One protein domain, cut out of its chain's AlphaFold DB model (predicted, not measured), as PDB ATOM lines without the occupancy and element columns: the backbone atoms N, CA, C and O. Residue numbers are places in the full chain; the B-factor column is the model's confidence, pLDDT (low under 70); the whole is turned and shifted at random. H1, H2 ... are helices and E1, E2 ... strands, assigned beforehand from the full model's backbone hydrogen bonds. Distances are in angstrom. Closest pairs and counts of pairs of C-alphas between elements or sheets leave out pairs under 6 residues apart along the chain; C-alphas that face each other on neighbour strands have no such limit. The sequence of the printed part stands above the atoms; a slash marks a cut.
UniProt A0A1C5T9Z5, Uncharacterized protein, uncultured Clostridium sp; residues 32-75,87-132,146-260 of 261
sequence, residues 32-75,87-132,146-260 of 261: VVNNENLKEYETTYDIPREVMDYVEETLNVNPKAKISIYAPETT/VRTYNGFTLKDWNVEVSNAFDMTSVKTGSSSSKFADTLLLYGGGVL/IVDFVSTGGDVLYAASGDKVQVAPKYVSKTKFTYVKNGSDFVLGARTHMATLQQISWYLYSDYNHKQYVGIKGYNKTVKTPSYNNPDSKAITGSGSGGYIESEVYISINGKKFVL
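This is residues 32 to 75, 87 to 132 and 146 to 260 of the 261 residues of an uncharacterized protein of uncultured Clostridium sp (UniProt A0A1C5T9Z5). One long, twisted sheet makes the length of this domain, with E5 and E6 side by side through most of it; at one end the sheet curls round H4, and near the other end H3 packs over the same face. The small hairpin of E8 and E9 is partly face to face with the sheet, H2 packs over E3, and H1 lies beyond H2, off the sheet. The printed part has 205 residues with four named helices and nine named strands, in the order H1 H2 E1 E2 E3 E4 H3 E5 E6 E7 H4 E8 E9; the class is mixed, helices and strands, and neighbour strands are antiparallel. It is loose, with a radius of gyration of the C-alphas of 21.5 A, and elongated, spanning 68 by 36 by 30 A.

Find C-alpha 185 at (25.698, 64.833, 329.448); from there E6, residues 185 to 206, runs 59.5 A to C-alpha 206 at (69.413, 54.200, 290.468). E5 is residues 164 to 182, 54.7 A; E7, 211 to 224, 38.6 A, bends by 56 degrees at residue 220; E3, 93 to 105, is 38.3 A. Shorter strands are E1, 66 to 70, E2, 87 to 90, E4, 109 to 112, E8, 250 to 253, and E9, 256 to 259. The helices are H1, 38 to 45, H2, 49 to 61, 18.5 A, H3, 115 to 128, 19.8 A, and H4, 232 to 238.

Look first at E5, E6 and E7, a meander, each strand the antiparallel neighbour of the one before, in two hairpins: N 174 and O 194 are 2.7 A apart, N 204 and O 213 2.8 A. E3 is beside E5, N 102 to O 173 at 2.8 A. On the other side of E3 are E1, N 68 to O 101 at 2.8 A, and E2, its hairpin partner, N 88 to O 95 at 2.9 A. E4 and E5 meet only at a point, C-alphas 110 and 166, 4.2 A. E8 and E9, a hairpin with N 251 to O 258 at 2.9 A, form a sandwich, two sheets face to face, with the branched sheet, best planes 40 degrees apart. C-alphas Gly 189 of E6 and Ala 235 of H4 are 3.7 A apart, the closest of the two. H2's height over the sheet is 9.4 A. H1 and H2 are close but not clearly touching, the closest C-alphas, Glu 42 and Met 52, 7.4 A apart. Every O i to N i+4 pair is within hydrogen-bond range in H2 and H4, 3 of 4 in H1 and 9 of 10 in H3.

The C-alphas of Gly 183 and Asn 209, the two farthest apart, are 68.9 A apart. Residues 76 to 86 and 133 to 145 are not printed, with C-alpha gaps of 13.1 A and 12.9 A. Of the links printed whole, H4 to E8 is long. Confidence is under 70 at residues 32 to 45, 71 to 75, 111 to 132, 146 to 163 and 250 to 260.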
ATOM      1  N   VAL A  32      48.478  74.349 321.433       60.50
ATOM      2  CA  VAL A  32      49.402  73.371 320.842       60.50
ATOM      3  C   VAL A  32      49.706  72.300 321.881       60.50
ATOM      4  O   VAL A  32      50.239  72.604 322.947       60.50
ATOM      5  N   VAL A  33      49.379  71.053 321.560       60.16
ATOM      6  CA  VAL A  33      49.499  69.921 322.480       60.16
ATOM      7  C   VAL A  33      50.698  69.051 322.114       60.16
ATOM      8  O   VAL A  33      50.935  68.751 320.942       60.16
ATOM      9  N   ASN A  34      51.455  68.647 323.130       61.00
ATOM     10  CA  ASN A  34      52.524  67.660 323.071       61.00
ATOM     11  C   ASN A  34      52.419  66.716 324.288       61.00
ATOM     12  O   ASN A  34      51.584  66.908 325.171       61.00
ATOM     13  N   ASN A  35      53.287  65.706 324.364       58.25
ATOM     14  CA  ASN A  35      53.282  64.739 325.473       58.25
ATOM     15  C   ASN A  35      53.501  65.368 326.865       58.25
ATOM     16  O   ASN A  35      53.221  64.725 327.873       58.25
ATOM     17  N   GLU A  36      54.015  66.596 326.938       54.19
ATOM     18  CA  GLU A  36      54.390  67.259 328.188       54.19
ATOM     19  C   GLU A  36      53.228  68.068 328.783       54.19
ATOM     20  O   GLU A  36      53.119  68.155 330.003       54.19
ATOM     21  N   ASN A  37      52.336  68.616 327.947       62.00
ATOM     22  CA  ASN A  37      51.233  69.487 328.379       62.00
ATOM     23  C   ASN A  37      49.833  68.849 328.275       62.00
ATOM     24  O   ASN A  37      48.848  69.426 328.735       62.00
ATOM     25  N   LEU A  38      49.738  67.633 327.728       62.22
ATOM     26  CA  LEU A  38      48.478  66.930 327.476       62.22
ATOM     27  C   LEU A  38      47.595  66.783 328.734       62.22
ATOM     28  O   LEU A  38      46.419  67.143 328.714       62.22
ATOM     29  N   LYS A  39      48.164  66.313 329.852       60.38
ATOM     30  CA  LYS A  39      47.421  66.073 331.108       60.38
ATOM     31  C   LYS A  39      46.952  67.354 331.802       60.38
ATOM     32  O   LYS A  39      45.922  67.358 332.476       60.38
ATOM     33  N   GLU A  40      47.707  68.437 331.650       58.31
ATOM     34  CA  GLU A  40      47.333  69.746 332.192       58.31
ATOM     35  C   GLU A  40      46.107  70.299 331.449       58.31
ATOM     36  O   GLU A  40      45.165  70.797 332.073       58.31
ATOM     37  N   TYR A  41      46.059  70.127 330.124       63.22
ATOM     38  CA  TYR A  41      44.933  70.571 329.304       63.22
ATOM     39  C   TYR A  41      43.667  69.725 329.462       63.22
ATOM     40  O   TYR A  41      42.578  70.297 329.425       63.22
ATOM     41  N   GLU A  42      43.788  68.418 329.722       60.56
ATOM     42  CA  GLU A  42      42.649  67.547 330.072       60.56
ATOM     43  C   GLU A  42      41.846  68.140 331.239       60.56
ATOM     44  O   GLU A  42      40.643  68.375 331.131       60.56
ATOM     45  N   THR A  43      42.547  68.467 332.330       60.41
ATOM     46  CA  THR A  43      41.932  68.962 333.571       60.41
ATOM     47  C   THR A  43      41.432  70.401 333.432       60.41
ATOM     48  O   THR A  43      40.414  70.769 334.014       60.41
ATOM     49  N   THR A  44      42.141  71.234 332.665       61.28
ATOM     50  CA  THR A  44      41.833  72.670 332.558       61.28
ATOM     51  C   THR A  44      40.646  72.954 331.636       61.28
ATOM     52  O   THR A  44      39.917  73.925 331.854       61.28
ATOM     53  N   TYR A  45      40.452  72.132 330.601       63.72
ATOM     54  CA  TYR A  45      39.515  72.423 329.514       63.72
ATOM     55  C   TYR A  45      38.349  71.441 329.383       63.72
ATOM     56  O   TYR A  45      37.536  71.616 328.474       63.72
ATOM     57  N   ASP A  46      38.230  70.469 330.299       72.31
ATOM     58  CA  ASP A  46      37.159  69.457 330.300       72.31
ATOM     59  C   ASP A  46      37.036  68.785 328.919       72.31
ATOM     60  O   ASP A  46      35.977  68.736 328.281       72.31
ATOM     61  N   ILE A  47      38.196  68.373 328.396       75.94
ATOM     62  CA  ILE A  47      38.310  67.732 327.088       75.94
ATOM     63  C   ILE A  47      37.783  66.296 327.226       75.94
ATOM     64  O   ILE A  47      38.248  65.573 328.108       75.94
ATOM     65  N   PRO A  48      36.856  65.843 326.360       84.25
ATOM     66  CA  PRO A  48      36.365  64.472 326.401       84.25
ATOM     67  C   PRO A  48      37.493  63.448 326.255       84.25
ATOM     68  O   PRO A  48      38.416  63.634 325.454       84.25
ATOM     69  N   ARG A  49      37.375  62.338 326.984       84.50
ATOM     70  CA  ARG A  49      38.383  61.272 327.035       84.50
ATOM     71  C   ARG A  49      38.733  60.739 325.644       84.50
ATOM     72  O   ARG A  49      39.901  60.559 325.338       84.50
ATOM     73  N   GLU A  50      37.749  60.580 324.767       86.19
ATOM     74  CA  GLU A  50      37.932  60.048 323.415       86.19
ATOM     75  C   GLU A  50      38.754  60.978 322.508       86.19
ATOM     76  O   GLU A  50      39.423  60.517 321.583       86.19
ATOM     77  N   VAL A  51      38.711  62.291 322.757       85.44
ATOM     78  CA  VAL A  51      39.561  63.269 322.059       85.44
ATOM     79  C   VAL A  51      41.002  63.131 322.547       85.44
ATOM     80  O   VAL A  51      41.927  63.178 321.741       85.44
ATOM     81  N   MET A  52      41.185  62.925 323.851       82.75
ATOM     82  CA  MET A  52      42.496  62.735 324.472       82.75
ATOM     83  C   MET A  52      43.151  61.432 324.022       82.75
ATOM     84  O   MET A  52      44.288  61.460 323.559       82.75
ATOM     85  N   ASP A  53      42.416  60.322 324.063       87.19
ATOM     86  CA  ASP A  53      42.901  59.014 323.620       87.19
ATOM     87  C   ASP A  53      43.334  59.069 322.138       87.19
ATOM     88  O   ASP A  53      44.397  58.568 321.781       87.19
ATOM     89  N   TYR A  54      42.590  59.780 321.275       86.56
ATOM     90  CA  TYR A  54      42.988  60.003 319.875       86.56
ATOM     91  C   TYR A  54      44.311  60.779 319.743       86.56
ATOM     92  O   TYR A  54      45.146  60.477 318.884       86.56
ATOM     93  N   VAL A  55      44.518  61.794 320.584       84.50
ATOM     94  CA  VAL A  55      45.759  62.583 320.602       84.50
ATOM     95  C   VAL A  55      46.935  61.735 321.095       84.50
ATOM     96  O   VAL A  55      48.009  61.790 320.492       84.50
ATOM     97  N   GLU A  56      46.736  60.908 322.124       84.44
ATOM     98  CA  GLU A  56      47.743  59.958 322.613       84.44
ATOM     99  C   GLU A  56      48.128  58.936 321.536       84.44
ATOM    100  O   GLU A  56      49.313  58.736 321.262       84.44
ATOM    101  N   GLU A  57      47.146  58.325 320.868       84.38
ATOM    102  CA  GLU A  57      47.375  57.406 319.745       84.38
ATOM    103  C   GLU A  57      48.173  58.077 318.620       84.38
ATOM    104  O   GLU A  57      49.136  57.503 318.102       84.38
ATOM    105  N   THR A  58      47.831  59.323 318.290       82.06
ATOM    106  CA  THR A  58      48.529  60.104 317.264       82.06
ATOM    107  C   THR A  58      49.992  60.354 317.635       82.06
ATOM    108  O   THR A  58      50.886  60.135 316.814       82.06
ATOM    109  N   LEU A  59      50.266  60.767 318.876       79.44
ATOM    110  CA  LEU A  59      51.628  61.024 319.355       79.44
ATOM    111  C   LEU A  59      52.451  59.739 319.504       79.44
ATOM    112  O   LEU A  59      53.666  59.775 319.314       79.44
ATOM    113  N   ASN A  60      51.816  58.598 319.776       81.31
ATOM    114  CA  ASN A  60      52.483  57.296 319.785       81.31
ATOM    115  C   ASN A  60      52.938  56.870 318.380       81.31
ATOM    116  O   ASN A  60      54.025  56.312 318.224       81.31
ATOM    117  N   VAL A  61      52.132  57.148 317.350       75.88
ATOM    118  CA  VAL A  61      52.480  56.851 315.949       75.88
ATOM    119  C   VAL A  61      53.497  57.854 315.403       75.88
ATOM    120  O   VAL A  61      54.436  57.466 314.704       75.88
ATOM    121  N   ASN A  62      53.332  59.138 315.723       74.81
ATOM    122  CA  ASN A  62      54.238  60.199 315.306       74.81
ATOM    123  C   ASN A  62      54.532  61.179 316.458       74.81
ATOM    124  O   ASN A  62      53.883  62.221 316.566       74.81
ATOM    125  N   PRO A  63      55.591  60.934 317.251       75.69
ATOM    126  CA  PRO A  63      55.964  61.808 318.368       75.69
ATOM    127  C   PRO A  63      56.346  63.237 317.960       75.69
ATOM    128  O   PRO A  63      56.436  64.124 318.804       75.69
ATOM    129  N   LYS A  64      56.618  63.467 316.667       74.81
ATOM    130  CA  LYS A  64      56.972  64.779 316.106       74.81
ATOM    131  C   LYS A  64      55.756  65.526 315.541       74.81
ATOM    132  O   LYS A  64      55.929  66.606 314.968       74.81
ATOM    133  N   ALA A  65      54.557  64.949 315.632       76.50
ATOM    134  CA  ALA A  65      53.330  65.581 315.175       76.50
ATOM    135  C   ALA A  65      53.088  66.894 315.931       76.50
ATOM    136  O   ALA A  65      53.324  66.993 317.134       76.50
ATOM    137  N   LYS A  66      52.605  67.914 315.219       80.62
ATOM    138  CA  LYS A  66      52.103  69.138 315.851       80.62
ATOM    139  C   LYS A  66      50.593  69.034 315.929       80.62
ATOM    140  O   LYS A  66      49.956  68.954 314.881       80.62
ATOM    141  N   ILE A  67      50.056  69.033 317.143       77.38
ATOM    142  CA  ILE A  67      48.630  68.844 317.395       77.38
ATOM    143  C   ILE A  67      48.040  70.140 317.933       77.38
ATOM    144  O   ILE A  67      48.618  70.779 318.811       77.38
ATOM    145  N   SER A  68      46.883  70.522 317.413       78.62
ATOM    146  CA  SER A  68      46.094  71.648 317.895       78.62
ATOM    147  C   SER A  68      44.672  71.186 318.164       78.62
ATOM    148  O   SER A  68      44.013  70.654 317.271       78.62
ATOM    149  N   ILE A  69      44.199  71.402 319.388       75.88
ATOM    150  CA  ILE A  69      42.815  71.119 319.775       75.88
ATOM    151  C   ILE A  69      42.066  72.446 319.838       75.88
ATOM    152  O   ILE A  69      42.566  73.421 320.400       75.88
ATOM    153  N   TYR A  70      40.879  72.498 319.237       72.25
ATOM    154  CA  TYR A  70      40.042  73.692 319.258       72.25
ATOM    155  C   TYR A  70      38.557  73.355 319.213       72.25
ATOM    156  O   TYR A  70      38.098  72.408 318.563       72.25
ATOM    157  N   ALA A  71      37.794  74.201 319.889       69.38
ATOM    158  CA  ALA A  71      36.352  74.214 319.844       69.38
ATOM    159  C   ALA A  71      35.878  75.665 320.022       69.38
ATOM    160  O   ALA A  71      36.308  76.314 320.970       69.38
ATOM    161  N   PRO A  72      34.983  76.195 319.173       60.66
ATOM    162  CA  PRO A  72      34.467  75.651 317.910       60.66
ATOM    163  C   PRO A  72      35.333  76.043 316.685       60.66
ATOM    164  O   PRO A  72      36.364  76.687 316.826       60.66
ATOM    165  N   GLU A  73      34.933  75.645 315.464       52.16
ATOM    166  CA  GLU A  73      35.670  75.931 314.203       52.16
ATOM    167  C   GLU A  73      35.802  77.431 313.856       52.16
ATOM    168  O   GLU A  73      36.537  77.796 312.939       52.16
ATOM    169  N   THR A  74      35.098  78.304 314.575       44.75
ATOM    170  CA  THR A  74      35.120  79.764 314.426       44.75
ATOM    171  C   THR A  74      35.302  80.415 315.790       44.75
ATOM    172  O   THR A  74      34.850  79.861 316.787       44.75
ATOM    173  N   THR A  75      35.884  81.613 315.847       37.62
ATOM    174  CA  THR A  75      36.030  82.381 317.092       37.62
ATOM    175  C   THR A  75      34.670  82.550 317.774       37.62
ATOM    176  O   THR A  75      33.782  83.211 317.234       37.62
ATOM    177  N   VAL A  87      28.009  75.351 322.370       79.06
ATOM    178  CA  VAL A  87      26.882  74.479 322.031       79.06
ATOM    179  C   VAL A  87      26.093  75.091 320.879       79.06
ATOM    180  O   VAL A  87      25.942  76.310 320.791       79.06
ATOM    181  N   ARG A  88      25.555  74.249 320.002       84.75
ATOM    182  CA  ARG A  88      24.695  74.650 318.881       84.75
ATOM    183  C   ARG A  88      23.460  73.763 318.810       84.75
ATOM    184  O   ARG A  88      23.446  72.680 319.382       84.75
ATOM    185  N   THR A  89      22.420  74.217 318.117       84.88
ATOM    186  CA  THR A  89      21.174  73.450 317.955       84.88
ATOM    187  C   THR A  89      20.993  73.032 316.501       84.88
ATOM    188  O   THR A  89      21.157  73.857 315.606       84.88
ATOM    189  N   TYR A  90      20.626  71.774 316.266       85.75
ATOM    190  CA  TYR A  90      20.267  71.249 314.948       85.75
ATOM    191  C   TYR A  90      19.115  70.252 315.089       85.75
ATOM    192  O   TYR A  90      19.189  69.332 315.901       85.75
ATOM    193  N   ASN A  91      18.037  70.438 314.323       87.75
ATOM    194  CA  ASN A  91      16.833  69.591 314.351       87.75
ATOM    195  C   ASN A  91      16.297  69.283 315.766       87.75
ATOM    196  O   ASN A  91      15.866  68.169 316.044       87.75
ATOM    197  N   GLY A  92      16.340  70.266 316.673       86.81
ATOM    198  CA  GLY A  92      15.877  70.115 318.060       86.81
ATOM    199  C   GLY A  92      16.873  69.439 319.011       86.81
ATOM    200  O   GLY A  92      16.608  69.372 320.207       86.81
ATOM    201  N   PHE A  93      18.032  68.997 318.519       89.81
ATOM    202  CA  PHE A  93      19.117  68.453 319.333       89.81
ATOM    203  C   PHE A  93      20.142  69.533 319.660       89.81
ATOM    204  O   PHE A  93      20.449  70.383 318.825       89.81
ATOM    205  N   THR A  94      20.706  69.478 320.865       90.94
ATOM    206  CA  THR A  94      21.872  70.281 321.244       90.94
ATOM    207  C   THR A  94      23.141  69.496 320.932       90.94
ATOM    208  O   THR A  94      23.281  68.358 321.374       90.94
ATOM    209  N   LEU A  95      24.064  70.101 320.190       88.19
ATOM    210  CA  LEU A  95      25.328  69.507 319.768       88.19
ATOM    211  C   LEU A  95      26.511  70.352 320.226       88.19
ATOM    212  O   LEU A  95      26.374  71.545 320.509       88.19
ATOM    213  N   LYS A  96      27.675  69.714 320.273       86.94
ATOM    214  CA  LYS A  96      28.954  70.297 320.672       86.94
ATOM    215  C   LYS A  96      30.061  69.642 319.851       86.94
ATOM    216  O   LYS A  96      30.037  68.429 319.683       86.94
ATOM    217  N   ASP A  97      31.013  70.425 319.355       85.62
ATOM    218  CA  ASP A  97      32.111  69.914 318.530       85.62
ATOM    219  C   ASP A  97      33.462  70.101 319.228       85.62
ATOM    220  O   ASP A  97      33.707  71.137 319.847       85.62
ATOM    221  N   TRP A  98      34.341  69.116 319.062       85.81
ATOM    222  CA  TRP A  98      35.771  69.204 319.347       85.81
ATOM    223  C   TRP A  98      36.550  68.854 318.089       85.81
ATOM    224  O   TRP A  98      36.255  67.856 317.430       85.81
ATOM    225  N   ASN A  99      37.547  69.666 317.750       85.31
ATOM    226  CA  ASN A  99      38.366  69.456 316.567       85.31
ATOM    227  C   ASN A  99      39.818  69.249 316.974       85.31
ATOM    228  O   ASN A  99      40.351  69.987 317.799       85.31
ATOM    229  N   VAL A 100      40.451  68.266 316.346       85.38
ATOM    230  CA  VAL A 100      41.878  67.988 316.472       85.38
ATOM    231  C   VAL A 100      42.497  68.183 315.102       85.38
ATOM    232  O   VAL A 100      42.156  67.478 314.156       85.38
ATOM    233  N   GLU A 101      43.379  69.164 314.973       85.88
ATOM    234  CA  GLU A 101      44.220  69.339 313.797       85.88
ATOM    235  C   GLU A 101      45.605  68.768 314.074       85.88
ATOM    236  O   GLU A 101      46.220  69.085 315.089       85.88
ATOM    237  N   VAL A 102      46.099  67.940 313.159       82.88
ATOM    238  CA  VAL A 102      47.413  67.315 313.264       82.88
ATOM    239  C   VAL A 102      48.217  67.635 312.015       82.88
ATOM    240  O   VAL A 102      47.889  67.230 310.901       82.88
ATOM    241  N   SER A 103      49.310  68.370 312.193       83.38
ATOM    242  CA  SER A 103      50.312  68.577 311.155       83.38
ATOM    243  C   SER A 103      51.397  67.517 311.296       83.38
ATOM    244  O   SER A 103      52.253  67.592 312.181       83.38
ATOM    245  N   ASN A 104      51.414  66.585 310.350       73.06
ATOM    246  CA  ASN A 104      52.367  65.493 310.306       73.06
ATOM    247  C   ASN A 104      53.401  65.682 309.193       73.06
ATOM    248  O   ASN A 104      53.084  66.023 308.049       73.06
ATOM    249  N   ALA A 105      54.654  65.387 309.521       74.69
ATOM    250  CA  ALA A 105      55.727  65.193 308.560       74.69
ATOM    251  C   ALA A 105      56.386  63.850 308.864       74.69
ATOM    252  O   ALA A 105      56.932  63.666 309.951       74.69
ATOM    253  N   PHE A 106      56.297  62.912 307.923       70.94
ATOM    254  CA  PHE A 106      56.874  61.585 308.100       70.94
ATOM    255  C   PHE A 106      58.357  61.609 307.786       70.94
ATOM    256  O   PHE A 106      58.803  62.299 306.866       70.94
ATOM    257  N   ASP A 107      59.108  60.798 308.523       75.75
ATOM    258  CA  ASP A 107      60.485  60.509 308.168       75.75
ATOM    259  C   ASP A 107      60.534  59.706 306.854       75.75
ATOM    260  O   ASP A 107      59.586  59.019 306.447       75.75
ATOM    261  N   MET A 108      61.671  59.813 306.170       76.25
ATOM    262  CA  MET A 108      61.910  59.170 304.884       76.25
ATOM    263  C   MET A 108      61.755  57.649 305.007       76.25
ATOM    264  O   MET A 108      62.571  56.961 305.615       76.25
ATOM    265  N   THR A 109      60.683  57.119 304.424       72.38
ATOM    266  CA  THR A 109      60.294  55.719 304.571       72.38
ATOM    267  C   THR A 109      60.612  54.960 303.293       72.38
ATOM    268  O   THR A 109      60.083  55.275 302.225       72.38
ATOM    269  N   SER A 110      61.446  53.920 303.392       70.44
ATOM    270  CA  SER A 110      61.718  53.022 302.263       70.44
ATOM    271  C   SER A 110      60.435  52.339 301.823       70.44
ATOM    272  O   SER A 110      59.836  51.594 302.592       70.44
ATOM    273  N   VAL A 111      60.009  52.563 300.588       61.53
ATOM    274  CA  VAL A 111      58.794  51.941 300.041       61.53
ATOM    275  C   VAL A 111      59.071  50.600 299.375       61.53
ATOM    276  O   VAL A 111      58.156  49.783 299.328       61.53
ATOM    277  N   LYS A 112      60.312  50.348 298.926       63.25
ATOM    278  CA  LYS A 112      60.793  49.060 298.395       63.25
ATOM    279  C   LYS A 112      62.294  48.853 298.617       63.25
ATOM    280  O   LYS A 112      63.045  49.824 298.683       63.25
ATOM    281  N   THR A 113      62.699  47.583 298.686       49.22
ATOM    282  CA  THR A 113      64.089  47.095 298.650       49.22
ATOM    283  C   THR A 113      64.160  45.743 297.901       49.22
ATOM    284  O   THR A 113      63.181  44.991 297.879       49.22
ATOM    285  N   GLY A 114      65.303  45.410 297.284       44.25
ATOM    286  CA  GLY A 114      65.590  44.079 296.712       44.25
ATOM    287  C   GLY A 114      64.898  43.755 295.374       44.25
ATOM    288  O   GLY A 114      64.611  44.639 294.579       44.25
ATOM    289  N   SER A 115      64.588  42.478 295.097       38.03
ATOM    290  CA  SER A 115      63.958  42.026 293.829       38.03
ATOM    291  C   SER A 115      62.555  42.597 293.570       38.03
ATOM    292  O   SER A 115      62.021  42.502 292.470       38.03
ATOM    293  N   SER A 116      61.941  43.217 294.579       44.91
ATOM    294  CA  SER A 116      60.702  43.983 294.419       44.91
ATOM    295  C   SER A 116      60.952  45.420 293.944       44.91
ATOM    296  O   SER A 116      60.028  46.033 293.396       44.91
ATOM    297  N   SER A 117      62.174  45.945 294.124       46.25
ATOM    298  CA  SER A 117      62.637  47.214 293.557       46.25
ATOM    299  C   SER A 117      62.720  47.151 292.037       46.25
ATOM    300  O   SER A 117      62.325  48.120 291.409       46.25
ATOM    301  N   SER A 118      63.108  46.018 291.432       45.62
ATOM    302  CA  SER A 118      63.165  45.902 289.964       45.62
ATOM    303  C   SER A 118      61.786  46.059 289.318       45.62
ATOM    304  O   SER A 118      61.631  46.900 288.450       45.62
ATOM    305  N   LYS A 119      60.736  45.404 289.839       51.25
ATOM    306  CA  LYS A 119      59.339  45.599 289.374       51.25
ATOM    307  C   LYS A 119      58.840  47.043 289.517       51.25
ATOM    308  O   LYS A 119      57.902  47.474 288.854       51.25
ATOM    309  N   PHE A 120      59.399  47.777 290.471       50.47
ATOM    310  CA  PHE A 120      59.049  49.168 290.734       50.47
ATOM    311  C   PHE A 120      59.853  50.144 289.891       50.47
ATOM    312  O   PHE A 120      59.305  51.142 289.438       50.47
ATOM    313  N   ALA A 121      61.113  49.825 289.634       50.81
ATOM    314  CA  ALA A 121      61.909  50.493 288.638       50.81
ATOM    315  C   ALA A 121      61.310  50.254 287.247       50.81
ATOM    316  O   ALA A 121      61.117  51.228 286.548       50.81
ATOM    317  N   ASP A 122      60.832  49.051 286.904       50.66
ATOM    318  CA  ASP A 122      60.047  48.793 285.682       50.66
ATOM    319  C   ASP A 122      58.833  49.721 285.577       50.66
ATOM    320  O   ASP A 122      58.541  50.249 284.508       50.66
ATOM    321  N   THR A 123      58.155  49.987 286.699       53.56
ATOM    322  CA  THR A 123      57.064  50.970 286.744       53.56
ATOM    323  C   THR A 123      57.608  52.382 286.477       53.56
ATOM    324  O   THR A 123      57.082  53.082 285.619       53.56
ATOM    325  N   LEU A 124      58.698  52.791 287.137       51.28
ATOM    326  CA  LEU A 124      59.384  54.066 286.872       51.28
ATOM    327  C   LEU A 124      59.874  54.202 285.416       51.28
ATOM    328  O   LEU A 124      59.853  55.305 284.886       51.28
ATOM    329  N   LEU A 125      60.262  53.106 284.758       49.50
ATOM    330  CA  LEU A 125      60.712  53.054 283.363       49.50
ATOM    331  C   LEU A 125      59.586  53.197 282.357       49.50
ATOM    332  O   LEU A 125      59.683  54.010 281.440       49.50
ATOM    333  N   LEU A 126      58.527  52.406 282.538       45.91
ATOM    334  CA  LEU A 126      57.343  52.406 281.679       45.91
ATOM    335  C   LEU A 126      56.709  53.798 281.596       45.91
ATOM    336  O   LEU A 126      56.170  54.161 280.555       45.91
ATOM    337  N   TYR A 127      56.814  54.582 282.670       44.97
ATOM    338  CA  TYR A 127      56.200  55.905 282.781       44.97
ATOM    339  C   TYR A 127      57.205  57.075 282.685       44.97
ATOM    340  O   TYR A 127      56.827  58.171 282.276       44.97
ATOM    341  N   GLY A 128      58.501  56.848 282.941       39.62
ATOM    342  CA  GLY A 128      59.590  57.813 282.713       39.62
ATOM    343  C   GLY A 128      59.884  58.101 281.232       39.62
ATOM    344  O   GLY A 128      60.602  59.046 280.920       39.62
ATOM    345  N   GLY A 129      59.280  57.331 280.317       32.88
ATOM    346  CA  GLY A 129      59.302  57.540 278.863       32.88
ATOM    347  C   GLY A 129      58.400  58.668 278.336       32.88
ATOM    348  O   GLY A 129      58.239  58.788 277.124       32.88
ATOM    349  N   GLY A 130      57.824  59.507 279.202       35.22
ATOM    350  CA  GLY A 130      57.198  60.766 278.781       35.22
ATOM    351  C   GLY A 130      55.707  60.715 278.446       35.22
ATOM    352  O   GLY A 130      55.241  61.551 277.675       35.22
ATOM    353  N   VAL A 131      54.922  59.809 279.037       34.50
ATOM    354  CA  VAL A 131      53.455  59.867 278.912       34.50
ATOM    355  C   VAL A 131      52.797  59.508 280.239       34.50
ATOM    356  O   VAL A 131      52.949  58.381 280.695       34.50
ATOM    357  N   LEU A 132      52.068  60.470 280.824       31.97
ATOM    358  CA  LEU A 132      50.726  60.354 281.440       31.97
ATOM    359  C   LEU A 132      50.502  61.565 282.372       31.97
ATOM    360  O   LEU A 132      51.067  61.663 283.450       31.97
ATOM    361  N   ILE A 146      54.836  55.955 292.481       49.75
ATOM    362  CA  ILE A 146      55.844  57.003 292.741       49.75
ATOM    363  C   ILE A 146      56.319  57.710 291.468       49.75
ATOM    364  O   ILE A 146      56.937  58.770 291.545       49.75
ATOM    365  N   VAL A 147      56.011  57.156 290.298       50.75
ATOM    366  CA  VAL A 147      56.454  57.714 289.023       50.75
ATOM    367  C   VAL A 147      55.878  59.096 288.753       50.75
ATOM    368  O   VAL A 147      56.587  59.938 288.214       50.75
ATOM    369  N   ASP A 148      54.672  59.385 289.248       50.81
ATOM    370  CA  ASP A 148      54.070  60.722 289.168       50.81
ATOM    371  C   ASP A 148      54.870  61.788 289.947       50.81
ATOM    372  O   ASP A 148      54.615  62.990 289.837       50.81
ATOM    373  N   PHE A 149      55.822  61.361 290.782       53.34
ATOM    374  CA  PHE A 149      56.518  62.210 291.745       53.34
ATOM    375  C   PHE A 149      57.988  62.440 291.384       53.34
ATOM    376  O   PHE A 149      58.549  63.456 291.797       53.34
ATOM    377  N   VAL A 150      58.606  61.541 290.611       58.03
ATOM    378  CA  VAL A 150      60.041  61.568 290.295       58.03
ATOM    379  C   VAL A 150      60.290  62.319 288.989       58.03
ATOM    380  O   VAL A 150      59.887  61.881 287.918       58.03
ATOM    381  N   SER A 151      61.033  63.423 289.062       62.00
ATOM    382  CA  SER A 151      61.583  64.103 287.883       62.00
ATOM    383  C   SER A 151      63.060  63.745 287.746       62.00
ATOM    384  O   SER A 151      63.875  64.191 288.553       62.00
ATOM    385  N   THR A 152      63.418  62.954 286.731       59.22
ATOM    386  CA  THR A 152      64.806  62.513 286.474       59.22
ATOM    387  C   THR A 152      65.580  63.436 285.531       59.22
ATOM    388  O   THR A 152      66.701  63.120 285.145       59.22
ATOM    389  N   GLY A 153      64.997  64.572 285.125       59.44
ATOM    390  CA  GLY A 153      65.650  65.512 284.207       59.44
ATOM    391  C   GLY A 153      65.898  64.946 282.802       59.44
ATOM    392  O   GLY A 153      66.768  65.450 282.102       59.44
ATOM    393  N   GLY A 154      65.154  63.909 282.400       59.72
ATOM    394  CA  GLY A 154      65.291  63.253 281.095       59.72
ATOM    395  C   GLY A 154      66.228  62.041 281.082       59.72
ATOM    396  O   GLY A 154      66.376  61.416 280.034       59.72
ATOM    397  N   ASP A 155      66.828  61.674 282.222       60.50
ATOM    398  CA  ASP A 155      67.583  60.424 282.331       60.50
ATOM    399  C   ASP A 155      66.639  59.223 282.159       60.50
ATOM    400  O   ASP A 155      65.652  59.075 282.892       60.50
ATOM    401  N   VAL A 156      66.990  58.338 281.223       61.78
ATOM    402  CA  VAL A 156      66.393  57.005 281.103       61.78
ATOM    403  C   VAL A 156      66.901  56.175 282.279       61.78
ATOM    404  O   VAL A 156      68.106  55.957 282.440       61.78
ATOM    405  N   LEU A 157      65.987  55.755 283.149       60.19
ATOM    406  CA  LEU A 157      66.330  54.835 284.228       60.19
ATOM    407  C   LEU A 157      66.563  53.433 283.635       60.19
ATOM    408  O   LEU A 157      66.205  53.179 282.490       60.19
ATOM    409  N   TYR A 158      67.100  52.499 284.417       61.19
ATOM    410  CA  TYR A 158      67.000  51.059 284.144       61.19
ATOM    411  C   TYR A 158      66.748  50.340 285.465       61.19
ATOM    412  O   TYR A 158      67.242  50.780 286.502       61.19
ATOM    413  N   ALA A 159      65.970  49.260 285.430       58.81
ATOM    414  CA  ALA A 159      65.592  48.529 286.621       58.81
ATOM    415  C   ALA A 159      66.753  47.666 287.097       58.81
ATOM    416  O   ALA A 159      67.222  46.786 286.375       58.81
ATOM    417  N   ALA A 160      67.189  47.897 288.331       62.34
ATOM    418  CA  ALA A 160      68.270  47.150 288.950       62.34
ATOM    419  C   ALA A 160      67.897  46.723 290.375       62.34
ATOM    420  O   ALA A 160      67.137  47.376 291.092       62.34
ATOM    421  N   SER A 161      68.432  45.583 290.816       62.66
ATOM    422  CA  SER A 161      68.140  45.036 292.148       62.66
ATOM    423  C   SER A 161      68.647  45.916 293.295       62.66
ATOM    424  O   SER A 161      68.148  45.789 294.415       62.66
ATOM    425  N   GLY A 162      69.632  46.780 293.029       65.62
ATOM    426  CA  GLY A 162      70.180  47.735 293.990       65.62
ATOM    427  C   GLY A 162      69.382  49.036 294.123       65.62
ATOM    428  O   GLY A 162      69.715  49.850 294.987       65.62
ATOM    429  N   ASP A 163      68.331  49.235 293.319       64.81
ATOM    430  CA  ASP A 163      67.540  50.465 293.342       64.81
ATOM    431  C   ASP A 163      66.845  50.661 294.696       64.81
ATOM    432  O   ASP A 163      66.270  49.735 295.295       64.81
ATOM    433  N   LYS A 164      66.868  51.906 295.174       74.12
ATOM    434  CA  LYS A 164      66.262  52.298 296.450       74.12
ATOM    435  C   LYS A 164      65.340  53.468 296.229       74.12
ATOM    436  O   LYS A 164      65.755  54.469 295.653       74.12
ATOM    437  N   VAL A 165      64.130  53.372 296.768       71.62
ATOM    438  CA  VAL A 165      63.208  54.502 296.797       71.62
ATOM    439  C   VAL A 165      62.614  54.690 298.168       71.62
ATOM    440  O   VAL A 165      62.178  53.743 298.832       71.62
ATOM    441  N   GLN A 166      62.601  55.948 298.573       75.06
ATOM    442  CA  GLN A 166      62.054  56.378 299.835       75.06
ATOM    443  C   GLN A 166      61.177  57.607 299.623       75.06
ATOM    444  O   GLN A 166      61.426  58.420 298.730       75.06
ATOM    445  N   VAL A 167      60.135  57.722 300.441       72.81
ATOM    446  CA  VAL A 167      59.195  58.844 300.399       72.81
ATOM    447  C   VAL A 167      58.886  59.332 301.807       72.81
ATOM    448  O   VAL A 167      58.858  58.550 302.757       72.81
ATOM    449  N   ALA A 168      58.625  60.625 301.918       79.75
ATOM    450  CA  ALA A 168      58.255  61.321 303.138       79.75
ATOM    451  C   ALA A 168      57.063  62.244 302.832       79.75
ATOM    452  O   ALA A 168      57.256  63.366 302.346       79.75
ATOM    453  N   PRO A 169      55.817  61.779 303.030       76.56
ATOM    454  CA  PRO A 169      54.646  62.633 302.897       76.56
ATOM    455  C   PRO A 169      54.545  63.630 304.060       76.56
ATOM    456  O   PRO A 169      54.838  63.313 305.214       76.56
ATOM    457  N   LYS A 170      54.074  64.838 303.746       82.06
ATOM    458  CA  LYS A 170      53.676  65.865 304.710       82.06
ATOM    459  C   LYS A 170      52.212  66.217 304.494       82.06
ATOM    460  O   LYS A 170      51.803  66.529 303.371       82.06
ATOM    461  N   TYR A 171      51.437  66.212 305.568       77.62
ATOM    462  CA  TYR A 171      50.006  66.455 305.510       77.62
ATOM    463  C   TYR A 171      49.487  67.147 306.764       77.62
ATOM    464  O   TYR A 171      50.149  67.189 307.798       77.62
ATOM    465  N   VAL A 172      48.276  67.679 306.640       83.69
ATOM    466  CA  VAL A 172      47.487  68.196 307.758       83.69
ATOM    467  C   VAL A 172      46.183  67.414 307.807       83.69
ATOM    468  O   VAL A 172      45.431  67.448 306.832       83.69
ATOM    469  N   SER A 173      45.927  66.699 308.898       84.56
ATOM    470  CA  SER A 173      44.637  66.071 309.197       84.56
ATOM    471  C   SER A 173      43.819  66.957 310.130       84.56
ATOM    472  O   SER A 173      44.358  67.705 310.939       84.56
ATOM    473  N   LYS A 174      42.498  66.897 309.985       86.38
ATOM    474  CA  LYS A 174      41.521  67.464 310.906       86.38
ATOM    475  C   LYS A 174      40.502  66.386 311.232       86.38
ATOM    476  O   LYS A 174      39.808  65.906 310.334       86.38
ATOM    477  N   THR A 175      40.383  66.058 312.505       90.00
ATOM    478  CA  THR A 175      39.389  65.123 313.022       90.00
ATOM    479  C   THR A 175      38.367  65.899 313.833       90.00
ATOM    480  O   THR A 175      38.724  66.654 314.734       90.00
ATOM    481  N   LYS A 176      37.091  65.737 313.480       89.69
ATOM    482  CA  LYS A 176      35.961  66.393 314.135       89.69
ATOM    483  C   LYS A 176      35.168  65.364 314.924       89.69
ATOM    484  O   LYS A 176      34.697  64.378 314.354       89.69
ATOM    485  N   PHE A 177      35.011  65.633 316.213       92.25
ATOM    486  CA  PHE A 177      34.199  64.875 317.151       92.25
ATOM    487  C   PHE A 177      32.934  65.677 317.440       92.25
ATOM    488  O   PHE A 177      32.993  66.715 318.101       92.25
ATOM    489  N   THR A 178      31.799  65.206 316.938       91.69
ATOM    490  CA  THR A 178      30.496  65.839 317.152       91.69
ATOM    491  C   THR A 178      29.737  65.071 318.219       91.69
ATOM    492  O   THR A 178      29.430  63.889 318.056       91.69
ATOM    493  N   TYR A 179      29.413  65.759 319.305       91.81
ATOM    494  CA  TYR A 179      28.682  65.242 320.451       91.81
ATOM    495  C   TYR A 179      27.233  65.703 320.418       91.81
ATOM    496  O   TYR A 179      26.929  66.805 319.957       91.81
ATOM    497  N   VAL A 180      26.344  64.877 320.960       92.38
ATOM    498  CA  VAL A 180      24.914  65.166 321.090       92.38
ATOM    499  C   VAL A 180      24.544  65.131 322.564       92.38
ATOM    500  O   VAL A 180      24.956  64.229 323.293       92.38
ATOM    501  N   LYS A 181      23.770  66.117 323.013       91.62
ATOM    502  CA  LYS A 181      23.274  66.171 324.385       91.62
ATOM    503  C   LYS A 181      22.288  65.031 324.633       91.62
ATOM    504  O   LYS A 181      21.309  64.890 323.902       91.62
ATOM    505  N   ASN A 182      22.527  64.268 325.691       87.88
ATOM    506  CA  ASN A 182      21.671  63.194 326.168       87.88
ATOM    507  C   ASN A 182      21.515  63.322 327.691       87.88
ATOM    508  O   ASN A 182      22.453  63.081 328.448       87.88
ATOM    509  N   GLY A 183      20.340  63.764 328.148       86.44
ATOM    510  CA  GLY A 183      20.130  64.105 329.558       86.44
ATOM    511  C   GLY A 183      20.990  65.297 329.998       86.44
ATOM    512  O   GLY A 183      20.902  66.384 329.411       86.44
ATOM    513  N   SER A 184      21.792  65.103 331.048       83.12
ATOM    514  CA  SER A 184      22.761  66.094 331.539       83.12
ATOM    515  C   SER A 184      24.054  66.138 330.725       83.12
ATOM    516  O   SER A 184      24.733  67.163 330.753       83.12
ATOM    517  N   ASP A 185      24.357  65.078 329.975       86.62
ATOM    518  CA  ASP A 185      25.698  64.833 329.448       86.62
ATOM    519  C   ASP A 185      25.748  64.987 327.923       86.62
ATOM    520  O   ASP A 185      24.726  65.065 327.234       86.62
ATOM    521  N   PHE A 186      26.961  65.040 327.379       89.31
ATOM    522  CA  PHE A 186      27.219  64.997 325.944       89.31
ATOM    523  C   PHE A 186      27.846  63.653 325.592       89.31
ATOM    524  O   PHE A 186      28.883  63.296 326.139       89.31
ATOM    525  N   VAL A 187      27.238  62.929 324.656       92.12
ATOM    526  CA  VAL A 187      27.741  61.635 324.177       92.12
ATOM    527  C   VAL A 187      28.292  61.771 322.764       92.12
ATOM    528  O   VAL A 187      27.765  62.555 321.966       92.12
ATOM    529  N   LEU A 188      29.354  61.028 322.445       93.94
ATOM    530  CA  LEU A 188      29.948  61.045 321.112       93.94
ATOM    531  C   LEU A 188      28.922  60.556 320.082       93.94
ATOM    532  O   LEU A 188      28.462  59.418 320.119       93.94
ATOM    533  N   GLY A 189      28.560  61.438 319.154       94.06
ATOM    534  CA  GLY A 189      27.613  61.142 318.090       94.06
ATOM    535  C   GLY A 189      28.305  60.725 316.799       94.06
ATOM    536  O   GLY A 189      27.870  59.773 316.154       94.06
ATOM    537  N   ALA A 190      29.357  61.436 316.391       94.31
ATOM    538  CA  ALA A 190      30.111  61.120 315.183       94.31
ATOM    539  C   ALA A 190      31.585  61.525 315.281       94.31
ATOM    540  O   ALA A 190      31.917  62.545 315.887       94.31
ATOM    541  N   ARG A 191      32.447  60.761 314.605       93.75
ATOM    542  CA  ARG A 191      33.847  61.111 314.341       93.75
ATOM    543  C   ARG A 191      34.084  61.108 312.837       93.75
ATOM    544  O   ARG A 191      33.857  60.098 312.172       93.75
ATOM    545  N   THR A 192      34.503  62.251 312.308       90.00
ATOM    546  CA  THR A 192      34.695  62.470 310.867       90.00
ATOM    547  C   THR A 192      36.071  63.061 310.597       90.00
ATOM    548  O   THR A 192      36.653  63.711 311.467       90.00
ATOM    549  N   HIS A 193      36.594  62.847 309.390       87.00
ATOM    550  CA  HIS A 193      37.986  63.144 309.076       87.00
ATOM    551  C   HIS A 193      38.126  63.950 307.783       87.00
ATOM    552  O   HIS A 193      37.442  63.726 306.781       87.00
ATOM    553  N   MET A 194      39.085  64.863 307.785       84.19
ATOM    554  CA  MET A 194      39.605  65.522 306.599       84.19
ATOM    555  C   MET A 194      41.120  65.451 306.639       84.19
ATOM    556  O   MET A 194      41.721  65.624 307.691       84.19
ATOM    557  N   ALA A 195      41.756  65.273 305.492       82.75
ATOM    558  CA  ALA A 195      43.196  65.399 305.396       82.75
ATOM    559  C   ALA A 195      43.604  66.114 304.118       82.75
ATOM    560  O   ALA A 195      42.986  65.952 303.068       82.75
ATOM    561  N   THR A 196      44.662  66.907 304.217       78.56
ATOM    562  CA  THR A 196      45.267  67.619 303.098       78.56
ATOM    563  C   THR A 196      46.692  67.138 302.910       78.56
ATOM    564  O   THR A 196      47.554  67.406 303.747       78.56
ATOM    565  N   LEU A 197      46.958  66.465 301.789       76.50
ATOM    566  CA  LEU A 197      48.321  66.190 301.353       76.50
ATOM    567  C   LEU A 197      48.944  67.499 300.875       76.50
ATOM    568  O   LEU A 197      48.561  68.032 299.830       76.50
ATOM    569  N   GLN A 198      49.914  68.009 301.629       78.31
ATOM    570  CA  GLN A 198      50.627  69.229 301.263       78.31
ATOM    571  C   GLN A 198      51.696  68.911 300.227       78.31
ATOM    572  O   GLN A 198      51.677  69.457 299.125       78.31
ATOM    573  N   GLN A 199      52.600  67.991 300.563       75.50
ATOM    574  CA  GLN A 199      53.730  67.632 299.714       75.50
ATOM    575  C   GLN A 199      54.214  66.205 299.968       75.50
ATOM    576  O   GLN A 199      53.954  65.622 301.019       75.50
ATOM    577  N   ILE A 200      54.972  65.675 299.015       74.50
ATOM    578  CA  ILE A 200      55.756  64.448 299.169       74.50
ATOM    579  C   ILE A 200      57.197  64.800 298.823       74.50
ATOM    580  O   ILE A 200      57.470  65.262 297.711       74.50
ATOM    581  N   SER A 201      58.100  64.577 299.773       80.12
ATOM    582  CA  SER A 201      59.535  64.535 299.506       80.12
ATOM    583  C   SER A 201      59.924  63.110 299.133       80.12
ATOM    584  O   SER A 201      59.385  62.153 299.691       80.12
ATOM    585  N   TRP A 202      60.854  62.949 298.204       75.69
ATOM    586  CA  TRP A 202      61.272  61.636 297.729       75.69
ATOM    587  C   TRP A 202      62.775  61.575 297.477       75.69
ATOM    588  O   TRP A 202      63.434  62.583 297.211       75.69
ATOM    589  N   TYR A 203      63.291  60.354 297.562       77.94
ATOM    590  CA  TYR A 203      64.656  59.976 297.231       77.94
ATOM    591  C   TYR A 203      64.616  58.720 296.360       77.94
ATOM    592  O   TYR A 203      63.936  57.750 296.702       77.94
ATOM    593  N   LEU A 204      65.360  58.734 295.258       76.31
ATOM    594  CA  LEU A 204      65.593  57.594 294.380       76.31
ATOM    595  C   LEU A 204      67.097  57.425 294.173       76.31
ATOM    596  O   LEU A 204      67.776  58.358 293.760       76.31
ATOM    597  N   TYR A 205      67.594  56.216 294.388       77.25
ATOM    598  CA  TYR A 205      68.895  55.774 293.904       77.25
ATOM    599  C   TYR A 205      68.689  54.799 292.750       77.25
ATOM    600  O   TYR A 205      68.013  53.784 292.935       77.25
ATOM    601  N   SER A 206      69.271  55.119 291.595       72.62
ATOM    602  CA  SER A 206      69.413  54.200 290.468       72.62
ATOM    603  C   SER A 206      70.775  53.529 290.552       72.62
ATOM    604  O   SER A 206      71.807  54.194 290.449       72.62
ATOM    605  N   ASP A 207      70.765  52.214 290.723       72.38
ATOM    606  CA  ASP A 207      71.958  51.380 290.802       72.38
ATOM    607  C   ASP A 207      72.623  51.245 289.431       72.38
ATOM    608  O   ASP A 207      73.831  51.392 289.329       72.38
ATOM    609  N   TYR A 208      71.843  51.114 288.353       71.88
ATOM    610  CA  TYR A 208      72.387  51.048 286.991       71.88
ATOM    611  C   TYR A 208      73.127  52.330 286.578       71.88
ATOM    612  O   TYR A 208      74.240  52.280 286.060       71.88
ATOM    613  N   ASN A 209      72.516  53.494 286.818       70.69
ATOM    614  CA  ASN A 209      73.123  54.781 286.475       70.69
ATOM    615  C   ASN A 209      74.112  55.268 287.548       70.69
ATOM    616  O   ASN A 209      74.769  56.289 287.344       70.69
ATOM    617  N   HIS A 210      74.179  54.594 288.703       82.25
ATOM    618  CA  HIS A 210      74.863  55.050 289.917       82.25
ATOM    619  C   HIS A 210      74.547  56.509 290.287       82.25
ATOM    620  O   HIS A 210      75.406  57.261 290.753       82.25
ATOM    621  N   LYS A 211      73.293  56.920 290.082       79.38
ATOM    622  CA  LYS A 211      72.824  58.290 290.309       79.38
ATOM    623  C   LYS A 211      71.760  58.327 291.389       79.38
ATOM    624  O   LYS A 211      70.940  57.421 291.522       79.38
ATOM    625  N   GLN A 212      71.756  59.430 292.125       81.00
ATOM    626  CA  GLN A 212      70.712  59.751 293.085       81.00
ATOM    627  C   GLN A 212      69.884  60.933 292.595       81.00
ATOM    628  O   GLN A 212      70.414  61.905 292.057       81.00
ATOM    629  N   TYR A 213      68.588  60.847 292.839       76.31
ATOM    630  CA  TYR A 213      67.596  61.843 292.494       76.31
ATOM    631  C   TYR A 213      66.799  62.153 293.755       76.31
ATOM    632  O   TYR A 213      66.405  61.253 294.498       76.31
ATOM    633  N   VAL A 214      66.566  63.435 293.997       80.56
ATOM    634  CA  VAL A 214      65.756  63.911 295.115       80.56
ATOM    635  C   VAL A 214      64.802  64.969 294.619       80.56
ATOM    636  O   VAL A 214      65.116  65.727 293.701       80.56
ATOM    637  N   GLY A 215      63.648  65.056 295.258       73.81
ATOM    638  CA  GLY A 215      62.707  66.106 294.936       73.81
ATOM    639  C   GLY A 215      61.616  66.250 295.968       73.81
ATOM    640  O   GLY A 215      61.432  65.420 296.860       73.81
ATOM    641  N   ILE A 216      60.900  67.358 295.832       75.88
ATOM    642  CA  ILE A 216      59.720  67.678 296.619       75.88
ATOM    643  C   ILE A 216      58.656  68.121 295.629       75.88
ATOM    644  O   ILE A 216      58.909  68.965 294.769       75.88
ATOM    645  N   LYS A 217      57.456  67.561 295.755       72.38
ATOM    646  CA  LYS A 217      56.301  67.970 294.958       72.38
ATOM    647  C   LYS A 217      55.172  68.390 295.886       72.38
ATOM    648  O   LYS A 217      54.804  67.634 296.780       72.38
ATOM    649  N   GLY A 218      54.645  69.593 295.668       70.19
ATOM    650  CA  GLY A 218      53.431  70.077 296.322       70.19
ATOM    651  C   GLY A 218      52.176  69.578 295.603       70.19
ATOM    652  O   GLY A 218      52.133  69.578 294.372       70.19
ATOM    653  N   TYR A 219      51.164  69.179 296.370       71.00
ATOM    654  CA  TYR A 219      49.866  68.708 295.868       71.00
ATOM    655  C   TYR A 219      48.729  69.611 296.327       71.00
ATOM    656  O   TYR A 219      47.875  69.966 295.518       71.00
ATOM    657  N   ASN A 220      48.718  69.969 297.617       72.75
ATOM    658  CA  ASN A 220      47.633  70.705 298.271       72.75
ATOM    659  C   ASN A 220      46.255  70.107 297.946       72.75
ATOM    660  O   ASN A 220      45.330  70.801 297.527       72.75
ATOM    661  N   LYS A 221      46.144  68.781 298.082       72.19
ATOM    662  CA  LYS A 221      44.914  68.041 297.785       72.19
ATOM    663  C   LYS A 221      44.240  67.607 299.069       72.19
ATOM    664  O   LYS A 221      44.862  66.950 299.899       72.19
ATOM    665  N   THR A 222      42.963  67.943 299.187       77.06
ATOM    666  CA  THR A 222      42.143  67.642 300.358       77.06
ATOM    667  C   THR A 222      41.186  66.496 300.064       77.06
ATOM    668  O   THR A 222      40.522  66.486 299.029       77.06
ATOM    669  N   VAL A 223      41.086  65.560 301.003       77.06
ATOM    670  CA  VAL A 223      40.079  64.498 301.030       77.06
ATOM    671  C   VAL A 223      39.306  64.581 302.332       77.06
ATOM    672  O   VAL A 223      39.858  64.923 303.376       77.06
ATOM    673  N   LYS A 224      38.009  64.305 302.244       81.56
ATOM    674  CA  LYS A 224      37.049  64.378 303.340       81.56
ATOM    675  C   LYS A 224      36.282  63.070 303.390       81.56
ATOM    676  O   LYS A 224      35.929  62.532 302.340       81.56
ATOM    677  N   THR A 225      36.000  62.587 304.589       83.69
ATOM    678  CA  THR A 225      35.016  61.527 304.768       83.69
ATOM    679  C   THR A 225      33.614  62.061 304.434       83.69
ATOM    680  O   THR A 225      33.399  63.281 304.476       83.69
ATOM    681  N   PRO A 226      32.658  61.194 304.047       87.31
ATOM    682  CA  PRO A 226      31.369  61.622 303.493       87.31
ATOM    683  C   PRO A 226      30.617  62.640 304.353       87.31
ATOM    684  O   PRO A 226      29.959  63.534 303.820       87.31
ATOM    685  N   SER A 227      30.745  62.530 305.676       88.56
ATOM    686  CA  SER A 227      29.975  63.332 306.625       88.56
ATOM    687  C   SER A 227      30.758  64.513 307.203       88.56
ATOM    688  O   SER A 227      30.195  65.276 307.976       88.56
ATOM    689  N   TYR A 228      32.022  64.732 306.815       86.62
ATOM    690  CA  TYR A 228      32.888  65.745 307.442       86.62
ATOM    691  C   TYR A 228      32.311  67.171 307.425       86.62
ATOM    692  O   TYR A 228      32.377  67.894 308.420       86.62
ATOM    693  N   ASN A 229      31.728  67.591 306.296       85.75
ATOM    694  CA  ASN A 229      31.130  68.927 306.188       85.75
ATOM    695  C   ASN A 229      29.766  69.020 306.893       85.75
ATOM    696  O   ASN A 229      29.351  70.117 307.239       85.75
ATOM    697  N   ASN A 230      29.064  67.894 307.064       87.31
ATOM    698  CA  ASN A 230      27.700  67.840 307.597       87.31
ATOM    699  C   ASN A 230      27.548  66.648 308.568       87.31
ATOM    700  O   ASN A 230      26.839  65.686 308.251       87.31
ATOM    701  N   PRO A 231      28.227  66.668 309.731       90.31
ATOM    702  CA  PRO A 231      28.277  65.515 310.629       90.31
ATOM    703  C   PRO A 231      26.980  65.329 311.428       90.31
ATOM    704  O   PRO A 231      26.701  64.229 311.891       90.31
ATOM    705  N   ASP A 232      26.164  66.372 311.564       90.81
ATOM    706  CA  ASP A 232      25.059  66.476 312.527       90.81
ATOM    707  C   ASP A 232      24.042  65.347 312.436       90.81
ATOM    708  O   ASP A 232      23.714  64.713 313.437       90.81
ATOM    709  N   SER A 233      23.555  65.065 311.225       90.88
ATOM    710  CA  SER A 233      22.578  63.996 311.022       90.88
ATOM    711  C   SER A 233      23.156  62.643 311.420       90.88
ATOM    712  O   SER A 233      22.437  61.833 312.000       90.88
ATOM    713  N   LYS A 234      24.442  62.403 311.136       94.38
ATOM    714  CA  LYS A 234      25.126  61.178 311.548       94.38
ATOM    715  C   LYS A 234      25.376  61.151 313.044       94.38
ATOM    716  O   LYS A 234      25.206  60.096 313.646       94.38
ATOM    717  N   ALA A 235      25.697  62.296 313.637       93.00
ATOM    718  CA  ALA A 235      25.925  62.422 315.062       93.00
ATOM    719  C   ALA A 235      24.668  62.098 315.873       93.00
ATOM    720  O   ALA A 235      24.733  61.335 316.832       93.00
ATOM    721  N   ILE A 236      23.512  62.607 315.441       92.94
ATOM    722  CA  ILE A 236      22.213  62.321 316.063       92.94
ATOM    723  C   ILE A 236      21.860  60.840 315.954       92.94
ATOM    724  O   ILE A 236      21.404  60.250 316.926       92.94
ATOM    725  N   THR A 237      22.074  60.218 314.792       92.50
ATOM    726  CA  THR A 237      21.795  58.782 314.647       92.50
ATOM    727  C   THR A 237      22.798  57.908 315.397       92.50
ATOM    728  O   THR A 237      22.429  56.848 315.890       92.50
ATOM    729  N   GLY A 238      24.061  58.335 315.476       91.12
ATOM    730  CA  GLY A 238      25.151  57.566 316.071       91.12
ATOM    731  C   GLY A 238      25.217  57.661 317.593       91.12
ATOM    732  O   GLY A 238      25.703  56.731 318.232       91.12
ATOM    733  N   SER A 239      24.690  58.730 318.197       90.56
ATOM    734  CA  SER A 239      24.720  58.934 319.654       90.56
ATOM    735  C   SER A 239      23.986  57.842 320.442       90.56
ATOM    736  O   SER A 239      24.341  57.568 321.585       90.56
ATOM    737  N   GLY A 240      23.004  57.175 319.827       83.62
ATOM    738  CA  GLY A 240      22.301  56.030 320.411       83.62
ATOM    739  C   GLY A 240      23.039  54.688 320.296       83.62
ATOM    740  O   GLY A 240      22.569  53.700 320.853       83.62
ATOM    741  N   SER A 241      24.163  54.624 319.573       84.12
ATOM    742  CA  SER A 241      24.863  53.375 319.230       84.12
ATOM    743  C   SER A 241      26.380  53.421 319.458       84.12
ATOM    744  O   SER A 241      27.112  52.669 318.820       84.12
ATOM    745  N   GLY A 242      26.868  54.312 320.328       80.88
ATOM    746  CA  GLY A 242      28.305  54.456 320.619       80.88
ATOM    747  C   GLY A 242      29.094  55.301 319.609       80.88
ATOM    748  O   GLY A 242      30.321  55.287 319.632       80.88
ATOM    749  N   GLY A 243      28.405  56.045 318.739       89.12
ATOM    750  CA  GLY A 243      28.992  56.978 317.780       89.12
ATOM    751  C   GLY A 243      29.112  56.423 316.354       89.12
ATOM    752  O   GLY A 243      29.415  55.255 316.124       89.12
ATOM    753  N   TYR A 244      28.887  57.284 315.361       93.25
ATOM    754  CA  TYR A 244      29.145  57.004 313.949       93.25
ATOM    755  C   TYR A 244      30.589  57.382 313.600       93.25
ATOM    756  O   TYR A 244      30.921  58.561 313.456       93.25
ATOM    757  N   ILE A 245      31.457  56.379 313.490       92.06
ATOM    758  CA  ILE A 245      32.900  56.568 313.313       92.06
ATOM    759  C   ILE A 245      33.281  56.294 311.857       92.06
ATOM    760  O   ILE A 245      33.243  55.151 311.399       92.06
ATOM    761  N   GLU A 246      33.639  57.340 311.114       87.38
ATOM    762  CA  GLU A 246      34.152  57.184 309.752       87.38
ATOM    763  C   GLU A 246      35.615  56.723 309.784       87.38
ATOM    764  O   GLU A 246      36.356  57.005 310.723       87.38
ATOM    765  N   SER A 247      36.038  55.970 308.765       80.94
ATOM    766  CA  SER A 247      37.424  55.509 308.678       80.94
ATOM    767  C   SER A 247      38.385  56.676 308.469       80.94
ATOM    768  O   SER A 247      38.087  57.613 307.724       80.94
ATOM    769  N   GLU A 248      39.563  56.573 309.078       74.00
ATOM    770  CA  GLU A 248      40.641  57.541 308.910       74.00
ATOM    771  C   GLU A 248      41.044  57.651 307.439       74.00
ATOM    772  O   GLU A 248      41.109  56.666 306.691       74.00
ATOM    773  N   VAL A 249      41.329  58.879 307.014       74.38
ATOM    774  CA  VAL A 249      41.860  59.115 305.675       74.38
ATOM    775  C   VAL A 249      43.307  58.618 305.672       74.38
ATOM    776  O   VAL A 249      44.050  58.847 306.617       74.38
ATOM    777  N   TYR A 250      43.731  57.917 304.624       68.44
ATOM    778  CA  TYR A 250      45.110  57.447 304.500       68.44
ATOM    779  C   TYR A 250      45.623  57.620 303.078       68.44
ATOM    780  O   TYR A 250      44.862  57.623 302.109       68.44
ATOM    781  N   ILE A 251      46.941  57.714 302.949       64.31
ATOM    782  CA  ILE A 251      47.623  57.652 301.659       64.31
ATOM    783  C   ILE A 251      48.313  56.302 301.571       64.31
ATOM    784  O   ILE A 251      49.052  55.923 302.475       64.31
ATOM    785  N   SER A 252      48.092  55.567 300.482       61.84
ATOM    786  CA  SER A 252      48.868  54.362 300.201       61.84
ATOM    787  C   SER A 252      49.882  54.635 299.104       61.84
ATOM    788  O   SER A 252      49.505  54.986 297.988       61.84
ATOM    789  N   ILE A 253      51.160  54.449 299.420       59.97
ATOM    790  CA  ILE A 253      52.244  54.505 298.444       59.97
ATOM    791  C   ILE A 253      52.857  53.115 298.385       59.97
ATOM    792  O   ILE A 253      53.499  52.660 299.332       59.97
ATOM    793  N   ASN A 254      52.625  52.425 297.266       57.62
ATOM    794  CA  ASN A 254      53.130  51.075 297.040       57.62
ATOM    795  C   ASN A 254      52.781  50.096 298.193       57.62
ATOM    796  O   ASN A 254      53.632  49.411 298.755       57.62
ATOM    797  N   GLY A 255      51.510  50.077 298.603       56.25
ATOM    798  CA  GLY A 255      51.009  49.184 299.653       56.25
ATOM    799  C   GLY A 255      51.343  49.613 301.084       56.25
ATOM    800  O   GLY A 255      50.688  49.145 302.013       56.25
ATOM    801  N   LYS A 256      52.277  50.552 301.292       59.44
ATOM    802  CA  LYS A 256      52.483  51.182 302.604       59.44
ATOM    803  C   LYS A 256      51.434  52.258 302.830       59.44
ATOM    804  O   LYS A 256      51.276  53.133 301.983       59.44
ATOM    805  N   LYS A 257      50.715  52.176 303.949       65.56
ATOM    806  CA  LYS A 257      49.720  53.171 304.352       65.56
ATOM    807  C   LYS A 257      50.357  54.194 305.286       65.56
ATOM    808  O   LYS A 257      50.993  53.823 306.265       65.56
ATOM    809  N   PHE A 258      50.146  55.461 304.978       63.88
ATOM    810  CA  PHE A 258      50.399  56.605 305.840       63.88
ATOM    811  C   PHE A 258      49.026  57.068 306.319       63.88
ATOM    812  O   PHE A 258      48.280  57.681 305.549       63.88
ATOM    813  N   VAL A 259      48.647  56.627 307.518       62.16
ATOM    814  CA  VAL A 259      47.329  56.902 308.104       62.16
ATOM    815  C   VAL A 259      47.343  58.311 308.683       62.16
ATOM    816  O   VAL A 259      48.295  58.687 309.362       62.16
ATOM    817  N   LEU A 260      46.350  59.117 308.317       57.94
ATOM    818  CA  LEU A 260      46.340  60.557 308.543       57.94
ATOM    819  C   LEU A 260      45.672  60.845 309.893       57.94
ATOM    820  O   LEU A 260      44.578  61.407 309.929       57.94
TER     821      LEU A 260